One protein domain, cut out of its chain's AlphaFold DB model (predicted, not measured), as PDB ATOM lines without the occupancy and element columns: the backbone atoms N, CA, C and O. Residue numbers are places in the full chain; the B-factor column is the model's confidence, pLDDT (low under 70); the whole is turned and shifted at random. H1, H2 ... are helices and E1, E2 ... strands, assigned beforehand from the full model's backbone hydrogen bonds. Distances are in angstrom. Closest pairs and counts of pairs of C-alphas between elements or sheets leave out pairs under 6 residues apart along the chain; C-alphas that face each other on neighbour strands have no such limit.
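What this domain is: This is residues 5 to 64 of the 66 residues of an uncharacterized protein of Providencia rettgeri DSM 1131 (UniProt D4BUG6). This is a loose, strung-out model: the long hairpin of E2 and E3 makes one end, the short two-stranded sheet of E1 and E4 lies between with H1 following it, and H2 makes the other end. The two sheets stay separate, and H2 runs back beside H1. The printed part has 60 residues with four named strands and two named helices, in the order E1, E2, E3, E4, H1, H2; both sheets are antiparallel, and the class is mixed, helices and strands. The radius of gyration of the C-alphas is 14.4 A, and the spans are 41 by 30 by 20 A.

How they stand to each other: Begin at E2, residues 11 to 17, and E3, residues 23 to 29, an antiparallel hairpin at 161 degrees. Look for N 14 and O 26, 3.0 A apart, within hydrogen-bond range; C-alphas 15 and 25 face each other at 4.5 A. E1, residues 5 to 7, and E4, residues 34 to 37, are antiparallel at 172 degrees, with N 5 and O 36 at 2.8 A. E1 and E4 are each apart from E2 and E3. H1, residues 40 to 46, and H2, residues 51 to 62, are close but not clearly touching; their closest C-alphas, Ile 44 and Leu 54, are 7.7 A apart. They run opposite ways at a shallow tilt of 6 degrees. In H1 and H2 every O i to N i+4 pair is within hydrogen-bond range.

Where its parts are: Find C-alpha 11 at (205.753, 186.991, 227.536); from there E2 runs 19.9 A to C-alpha 17, and E3 returns over 19.3 A. E1 begins at C-alpha 5, (209.148, 190.677, 238.188). H2 runs 16.3 A to C-alpha 62 at (213.413, 177.770, 255.972).

The domain as a whole: The C-alphas farthest apart, those of Pro 17 and Asp 64, are 42.0 A apart. The printed part has no cut, and its five links between named elements are tight. Residues 59 to 64, of which 59 to 62 belong to H2, stand free. Residues 63 to 64 have pLDDT under 70.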
ATOM      1  N   GLU A   5     208.229 190.527 239.311       85.75
ATOM      2  CA  GLU A   5     209.148 190.677 238.188       85.75
ATOM      3  C   GLU A   5     209.222 189.335 237.455       85.75
ATOM      4  O   GLU A   5     209.291 188.274 238.079       85.75
ATOM      5  N   ILE A   6     209.122 189.376 236.127       84.25
ATOM      6  CA  ILE A   6     209.065 188.187 235.273       84.25
ATOM      7  C   ILE A   6     210.103 188.356 234.175       84.25
ATOM      8  O   ILE A   6     210.059 189.337 233.432       84.25
ATOM      9  N   GLU A   7     210.996 187.382 234.062       86.19
ATOM     10  CA  GLU A   7     212.009 187.291 233.017       86.19
ATOM     11  C   GLU A   7     211.768 186.005 232.218       86.19
ATOM     12  O   GLU A   7     211.775 184.908 232.776       86.19
ATOM     13  N   SER A   8     211.484 186.152 230.925       86.38
ATOM     14  CA  SER A   8     211.167 185.065 229.991       86.38
ATOM     15  C   SER A   8     211.524 185.509 228.573       86.38
ATOM     16  O   SER A   8     211.411 186.698 228.262       86.38
ATOM     17  N   ASP A   9     211.893 184.568 227.703       86.19
ATOM     18  CA  ASP A   9     212.184 184.844 226.289       86.19
ATOM     19  C   ASP A   9     210.929 185.312 225.534       86.19
ATOM     20  O   ASP A   9     211.000 186.139 224.620       86.19
ATOM     21  N   ALA A  10     209.760 184.815 225.946       84.81
ATOM     22  CA  ALA A  10     208.463 185.251 225.451       84.81
ATOM     23  C   ALA A  10     207.482 185.482 226.608       84.81
ATOM     24  O   ALA A  10     207.287 184.623 227.469       84.81
ATOM     25  N   ILE A  11     206.834 186.651 226.606       83.94
ATOM     26  CA  ILE A  11     205.753 186.991 227.536       83.94
ATOM     27  C   ILE A  11     204.540 187.410 226.717       83.94
ATOM     28  O   ILE A  11     204.580 188.410 225.996       83.94
ATOM     29  N   TYR A  12     203.438 186.678 226.868       86.81
ATOM     30  CA  TYR A  12     202.150 187.061 226.297       86.81
ATOM     31  C   TYR A  12     201.239 187.590 227.398       86.81
ATOM     32  O   TYR A  12     200.947 186.900 228.377       86.81
ATOM     33  N   LEU A  13     200.780 188.832 227.227       87.44
ATOM     34  CA  LEU A  13     199.881 189.502 228.158       87.44
ATOM     35  C   LEU A  13     198.503 189.663 227.525       87.44
ATOM     36  O   LEU A  13     198.345 190.323 226.499       87.44
ATOM     37  N   ASN A  14     197.492 189.099 228.179       89.38
ATOM     38  CA  ASN A  14     196.096 189.306 227.824       89.38
ATOM     39  C   ASN A  14     195.361 189.929 229.009       89.38
ATOM     40  O   ASN A  14     195.382 189.387 230.116       89.38
ATOM     41  N   SER A  15     194.689 191.055 228.783       90.69
ATOM     42  CA  SER A  15     193.882 191.718 229.801       90.69
ATOM     43  C   SER A  15     192.412 191.734 229.398       90.69
ATOM     44  O   SER A  15     192.044 191.976 228.249       90.69
ATOM     45  N   LYS A  16     191.540 191.456 230.366       92.31
ATOM     46  CA  LYS A  16     190.087 191.522 230.195       92.31
ATOM     47  C   LYS A  16     189.420 192.094 231.440       92.31
ATOM     48  O   LYS A  16     189.998 192.020 232.527       92.31
ATOM     49  N   PRO A  17     188.199 192.641 231.330       93.00
ATOM     50  CA  PRO A  17     187.428 193.018 232.506       93.00
ATOM     51  C   PRO A  17     187.300 191.829 233.466       93.00
ATOM     52  O   PRO A  17     187.022 190.700 233.046       93.00
ATOM     53  N   ALA A  18     187.540 192.064 234.755       90.38
ATOM     54  CA  ALA A  18     187.258 191.052 235.764       90.38
ATOM     55  C   ALA A  18     185.732 190.900 235.942       90.38
ATOM     56  O   ALA A  18     184.965 191.809 235.638       90.38
ATOM     57  N   ALA A  19     185.283 189.743 236.443       87.06
ATOM     58  CA  ALA A  19     183.863 189.511 236.753       87.06
ATOM     59  C   ALA A  19     183.340 190.446 237.867       87.06
ATOM     60  O   ALA A  19     182.146 190.713 237.963       87.06
ATOM     61  N   HIS A  20     184.255 190.955 238.691       86.38
ATOM     62  CA  HIS A  20     184.026 192.019 239.663       86.38
ATOM     63  C   HIS A  20     184.831 193.262 239.256       86.38
ATOM     64  O   HIS A  20     185.521 193.262 238.238       86.38
ATOM     65  N   ARG A  21     184.771 194.337 240.048       85.25
ATOM     66  CA  ARG A  21     185.522 195.575 239.782       85.25
ATOM     67  C   ARG A  21     187.020 195.287 239.567       85.25
ATOM     68  O   ARG A  21     187.643 194.649 240.409       85.25
ATOM     69  N   GLY A  22     187.591 195.813 238.481       88.69
ATOM     70  CA  GLY A  22     189.025 195.732 238.178       88.69
ATOM     71  C   GLY A  22     189.330 195.108 236.814       88.69
ATOM     72  O   GLY A  22     188.455 194.981 235.956       88.69
ATOM     73  N   GLN A  23     190.590 194.722 236.619       88.56
ATOM     74  CA  GLN A  23     191.063 194.011 235.432       88.56
ATOM     75  C   GLN A  23     191.577 192.627 235.822       88.56
ATOM     76  O   GLN A  23     192.163 192.446 236.887       88.56
ATOM     77  N   ARG A  24     191.361 191.650 234.945       87.88
ATOM     78  CA  ARG A  24     192.005 190.341 234.997       87.88
ATOM     79  C   ARG A  24     193.130 190.330 233.972       87.88
ATOM     80  O   ARG A  24     192.881 190.619 232.804       87.88
ATOM     81  N   ILE A  25     194.323 189.949 234.411       86.56
ATOM     82  CA  ILE A  25     195.496 189.767 233.557       86.56
ATOM     83  C   ILE A  25     195.816 188.270 233.529       86.56
ATOM     84  O   ILE A  25     195.886 187.632 234.577       86.56
ATOM     85  N   SER A  26     195.957 187.717 232.330       85.50
ATOM     86  CA  SER A  26     196.499 186.385 232.074       85.50
ATOM     87  C   SER A  26     197.898 186.558 231.490       85.50
ATOM     88  O   SER A  26     198.070 187.323 230.539       85.50
ATOM     89  N   LEU A  27     198.871 185.871 232.083       85.12
ATOM     90  CA  LEU A  27     200.263 185.849 231.648       85.12
ATOM     91  C   LEU A  27     200.590 184.426 231.210       85.12
ATOM     92  O   LEU A  27     200.379 183.489 231.980       85.12
ATOM     93  N   GLU A  28     201.077 184.283 229.986       83.44
ATOM     94  CA  GLU A  28     201.612 183.028 229.465       83.44
ATOM     95  C   GLU A  28     203.107 183.214 229.214       83.44
ATOM     96  O   GLU A  28     203.531 184.205 228.610       83.44
ATOM     97  N   PHE A  29     203.891 182.275 229.728       85.56
ATOM     98  CA  PHE A  29     205.345 182.299 229.723       85.56
ATOM     99  C   PHE A  29     205.867 180.856 229.649       85.56
ATOM    100  O   PHE A  29     205.137 179.912 229.967       85.56
ATOM    101  N   ASP A  30     207.091 180.666 229.165       83.56
ATOM    102  CA  ASP A  30     207.646 179.332 228.924       83.56
ATOM    103  C   ASP A  30     208.257 178.694 230.191       83.56
ATOM    104  O   ASP A  30     208.320 179.300 231.262       83.56
ATOM    105  N   SER A  31     208.712 177.441 230.087       78.19
ATOM    106  CA  SER A  31     209.273 176.683 231.216       78.19
ATOM    107  C   SER A  31     210.601 177.220 231.767       78.19
ATOM    108  O   SER A  31     211.014 176.781 232.837       78.19
ATOM    109  N   HIS A  32     211.282 178.122 231.058       82.50
ATOM    110  CA  HIS A  32     212.537 178.755 231.482       82.50
ATOM    111  C   HIS A  32     212.304 180.105 232.169       82.50
ATOM    112  O   HIS A  32     213.260 180.793 232.523       82.50
ATOM    113  N   THR A  33     211.042 180.466 232.398       84.00
ATOM    114  CA  THR A  33     210.671 181.722 233.045       84.00
ATOM    115  C   THR A  33     211.152 181.783 234.484       84.00
ATOM    116  O   THR A  33     210.844 180.916 235.310       84.00
ATOM    117  N   ARG A  34     211.829 182.881 234.816       84.50
ATOM    118  CA  ARG A  34     212.162 183.251 236.187       84.50
ATOM    119  C   ARG A  34     211.129 184.247 236.705       84.50
ATOM    120  O   ARG A  34     210.852 185.260 236.069       84.50
ATOM    121  N   ILE A  35     210.566 183.952 237.875       82.00
ATOM    122  CA  ILE A  35     209.611 184.825 238.565       82.00
ATOM    123  C   ILE A  35     210.219 185.246 239.895       82.00
ATOM    124  O   ILE A  35     210.551 184.398 240.728       82.00
ATOM    125  N   GLU A  36     210.322 186.551 240.113       83.00
ATOM    126  CA  GLU A  36     210.799 187.136 241.359       83.00
ATOM    127  C   GLU A  36     209.720 188.007 241.981       83.00
ATOM    128  O   GLU A  36     209.024 188.772 241.319       83.00
ATOM    129  N   THR A  37     209.535 187.879 243.288       82.31
ATOM    130  CA  THR A  37     208.574 188.706 244.007       82.31
ATOM    131  C   THR A  37     208.972 188.830 245.466       82.31
ATOM    132  O   THR A  37     209.481 187.890 246.077       82.31
ATOM    133  N   ASN A  38     208.678 189.989 246.052       82.56
ATOM    134  CA  ASN A  38     208.783 190.205 247.492       82.56
ATOM    135  C   ASN A  38     207.622 189.571 248.286       82.56
ATOM    136  O   ASN A  38     207.599 189.670 249.509       82.56
ATOM    137  N   ALA A  39     206.664 188.931 247.608       83.38
ATOM    138  CA  ALA A  39     205.505 188.260 248.195       83.38
ATOM    139  C   ALA A  39     205.427 186.780 247.767       83.38
ATOM    140  O   ALA A  39     204.357 186.269 247.437       83.38
ATOM    141  N   MET A  40     206.571 186.086 247.761       78.00
ATOM    142  CA  MET A  40     206.698 184.720 247.231       78.00
ATOM    143  C   MET A  40     205.747 183.718 247.900       78.00
ATOM    144  O   MET A  40     205.138 182.902 247.215       78.00
ATOM    145  N   GLU A  41     205.549 183.819 249.217       76.12
ATOM    146  CA  GLU A  41     204.605 182.978 249.973       76.12
ATOM    147  C   GLU A  41     203.173 183.079 249.419       76.12
ATOM    148  O   GLU A  41     202.504 182.069 249.203       76.12
ATOM    149  N   TRP A  42     202.716 184.299 249.119       79.56
ATOM    150  CA  TRP A  42     201.390 184.548 248.548       79.56
ATOM    151  C   TRP A  42     201.254 183.982 247.140       79.56
ATOM    152  O   TRP A  42     200.206 183.426 246.799       79.56
ATOM    153  N   LEU A  43     202.308 184.105 246.330       78.62
ATOM    154  CA  LEU A  43     202.333 183.539 244.987       78.62
ATOM    155  C   LEU A  43     202.214 182.011 245.046       78.62
ATOM    156  O   LEU A  43     201.345 181.454 244.384       78.62
ATOM    157  N   ILE A  44     203.014 181.351 245.891       78.00
ATOM    158  CA  ILE A  44     202.985 179.893 246.068       78.00
ATOM    159  C   ILE A  44     201.591 179.426 246.487       78.00
ATOM    160  O   ILE A  44     201.050 178.516 245.870       78.00
ATOM    161  N   LEU A  45     200.978 180.061 247.491       77.50
ATOM    162  CA  LEU A  45     199.643 179.677 247.966       77.50
ATOM    163  C   LEU A  45     198.559 179.871 246.896       77.50
ATOM    164  O   LEU A  45     197.631 179.070 246.807       77.50
ATOM    165  N   SER A  46     198.694 180.893 246.047       76.56
ATOM    166  CA  SER A  46     197.737 181.190 244.971       76.56
ATOM    167  C   SER A  46     197.750 180.156 243.839       76.56
ATOM    168  O   SER A  46     196.782 180.064 243.086       76.56
ATOM    169  N   LEU A  47     198.821 179.365 243.718       78.81
ATOM    170  CA  LEU A  47     198.933 178.283 242.736       78.81
ATOM    171  C   LEU A  47     198.203 177.000 243.165       78.81
ATOM    172  O   LEU A  47     198.242 176.019 242.428       78.81
ATOM    173  N   ASN A  48     197.537 176.996 244.329       80.06
ATOM    174  CA  ASN A  48     196.902 175.813 244.924       80.06
ATOM    175  C   ASN A  48     197.815 174.566 244.877       80.06
ATOM    176  O   ASN A  48     197.425 173.535 244.320       80.06
ATOM    177  N   PRO A  49     199.045 174.651 245.418       82.00
ATOM    178  CA  PRO A  49     199.993 173.549 245.382       82.00
ATOM    179  C   PRO A  49     199.455 172.357 246.174       82.00
ATOM    180  O   PRO A  49     198.669 172.510 247.116       82.00
ATOM    181  N   THR A  50     199.915 171.152 245.835       88.38
ATOM    182  CA  THR A  50     199.671 169.997 246.703       88.38
ATOM    183  C   THR A  50     200.355 170.216 248.049       88.38
ATOM    184  O   THR A  50     201.341 170.954 248.158       88.38
ATOM    185  N   ARG A  51     199.853 169.544 249.087       87.44
ATOM    186  CA  ARG A  51     200.458 169.601 250.418       87.44
ATOM    187  C   ARG A  51     201.937 169.201 250.385       87.44
ATOM    188  O   ARG A  51     202.745 169.900 250.985       87.44
ATOM    189  N   GLU A  52     202.293 168.136 249.660       88.69
ATOM    190  CA  GLU A  52     203.692 167.691 249.570       88.69
ATOM    191  C   GLU A  52     204.587 168.741 248.901       88.69
ATOM    192  O   GLU A  52     205.708 168.976 249.350       88.69
ATOM    193  N   LEU A  53     204.093 169.401 247.847       82.94
ATOM    194  CA  LEU A  53     204.839 170.454 247.161       82.94
ATOM    195  C   LEU A  53     205.033 171.676 248.066       82.94
ATOM    196  O   LEU A  53     206.131 172.221 248.124       82.94
ATOM    197  N   LEU A  54     203.991 172.078 248.799       84.88
ATOM    198  CA  LEU A  54     204.084 173.178 249.755       84.88
ATOM    199  C   LEU A  54     205.094 172.866 250.865       84.88
ATOM    200  O   LEU A  54     205.971 173.683 251.131       84.88
ATOM    201  N   GLU A  55     205.017 171.681 251.477       86.69
ATOM    202  CA  GLU A  55     205.958 171.248 252.518       86.69
ATOM    203  C   GLU A  55     207.405 171.221 252.001       86.69
ATOM    204  O   GLU A  55     208.306 171.682 252.699       86.69
ATOM    205  N   LYS A  56     207.634 170.755 250.765       84.75
ATOM    206  CA  LYS A  56     208.958 170.782 250.126       84.75
ATOM    207  C   LYS A  56     209.483 172.211 249.943       84.75
ATOM    208  O   LYS A  56     210.622 172.480 250.311       84.75
ATOM    209  N   ILE A  57     208.662 173.122 249.415       81.50
ATOM    210  CA  ILE A  57     209.065 174.520 249.194       81.50
ATOM    211  C   ILE A  57     209.400 175.210 250.522       81.50
ATOM    212  O   ILE A  57     210.403 175.913 250.614       81.50
ATOM    213  N   LEU A  58     208.577 175.006 251.557       80.75
ATOM    214  CA  LEU A  58     208.839 175.559 252.888       80.75
ATOM    215  C   LEU A  58     210.144 174.993 253.466       80.75
ATOM    216  O   LEU A  58     210.960 175.743 253.992       80.75
ATOM    217  N   ARG A  59     210.383 173.689 253.310       84.00
ATOM    218  CA  ARG A  59     211.619 173.044 253.756       84.00
ATOM    219  C   ARG A  59     212.864 173.690 253.143       84.00
ATOM    220  O   ARG A  59     213.718 174.171 253.872       84.00
ATOM    221  N   GLU A  60     212.924 173.769 251.817       83.31
ATOM    222  CA  GLU A  60     214.068 174.337 251.082       83.31
ATOM    223  C   GLU A  60     214.303 175.826 251.398       83.31
ATOM    224  O   GLU A  60     215.409 176.335 251.250       83.31
ATOM    225  N   ARG A  61     213.268 176.558 251.827       75.19
ATOM    226  CA  ARG A  61     213.371 177.992 252.135       75.19
ATOM    227  C   ARG A  61     213.735 178.293 253.586       75.19
ATOM    228  O   ARG A  61     214.391 179.303 253.821       75.19
ATOM    229  N   TYR A  62     213.285 177.476 254.539       74.44
ATOM    230  CA  TYR A  62     213.413 177.770 255.972       74.44
ATOM    231  C   TYR A  62     214.283 176.771 256.743       74.44
ATOM    232  O   TYR A  62     214.781 177.141 257.802       74.44
ATOM    233  N   GLU A  63     214.499 175.543 256.250       64.38
ATOM    234  CA  GLU A  63     215.433 174.595 256.889       64.38
ATOM    235  C   GLU A  63     216.891 174.834 256.460       64.38
ATOM    236  O   GLU A  63     217.776 174.655 257.285       64.38
ATOM    237  N   ASP A  64     217.155 175.340 255.248       53.22
ATOM    238  CA  ASP A  64     218.517 175.724 254.813       53.22
ATOM    239  C   ASP A  64     218.999 177.069 255.410       53.22
ATOM    240  O   ASP A  64     220.132 177.495 255.181       53.22
TER     241      ASP A  64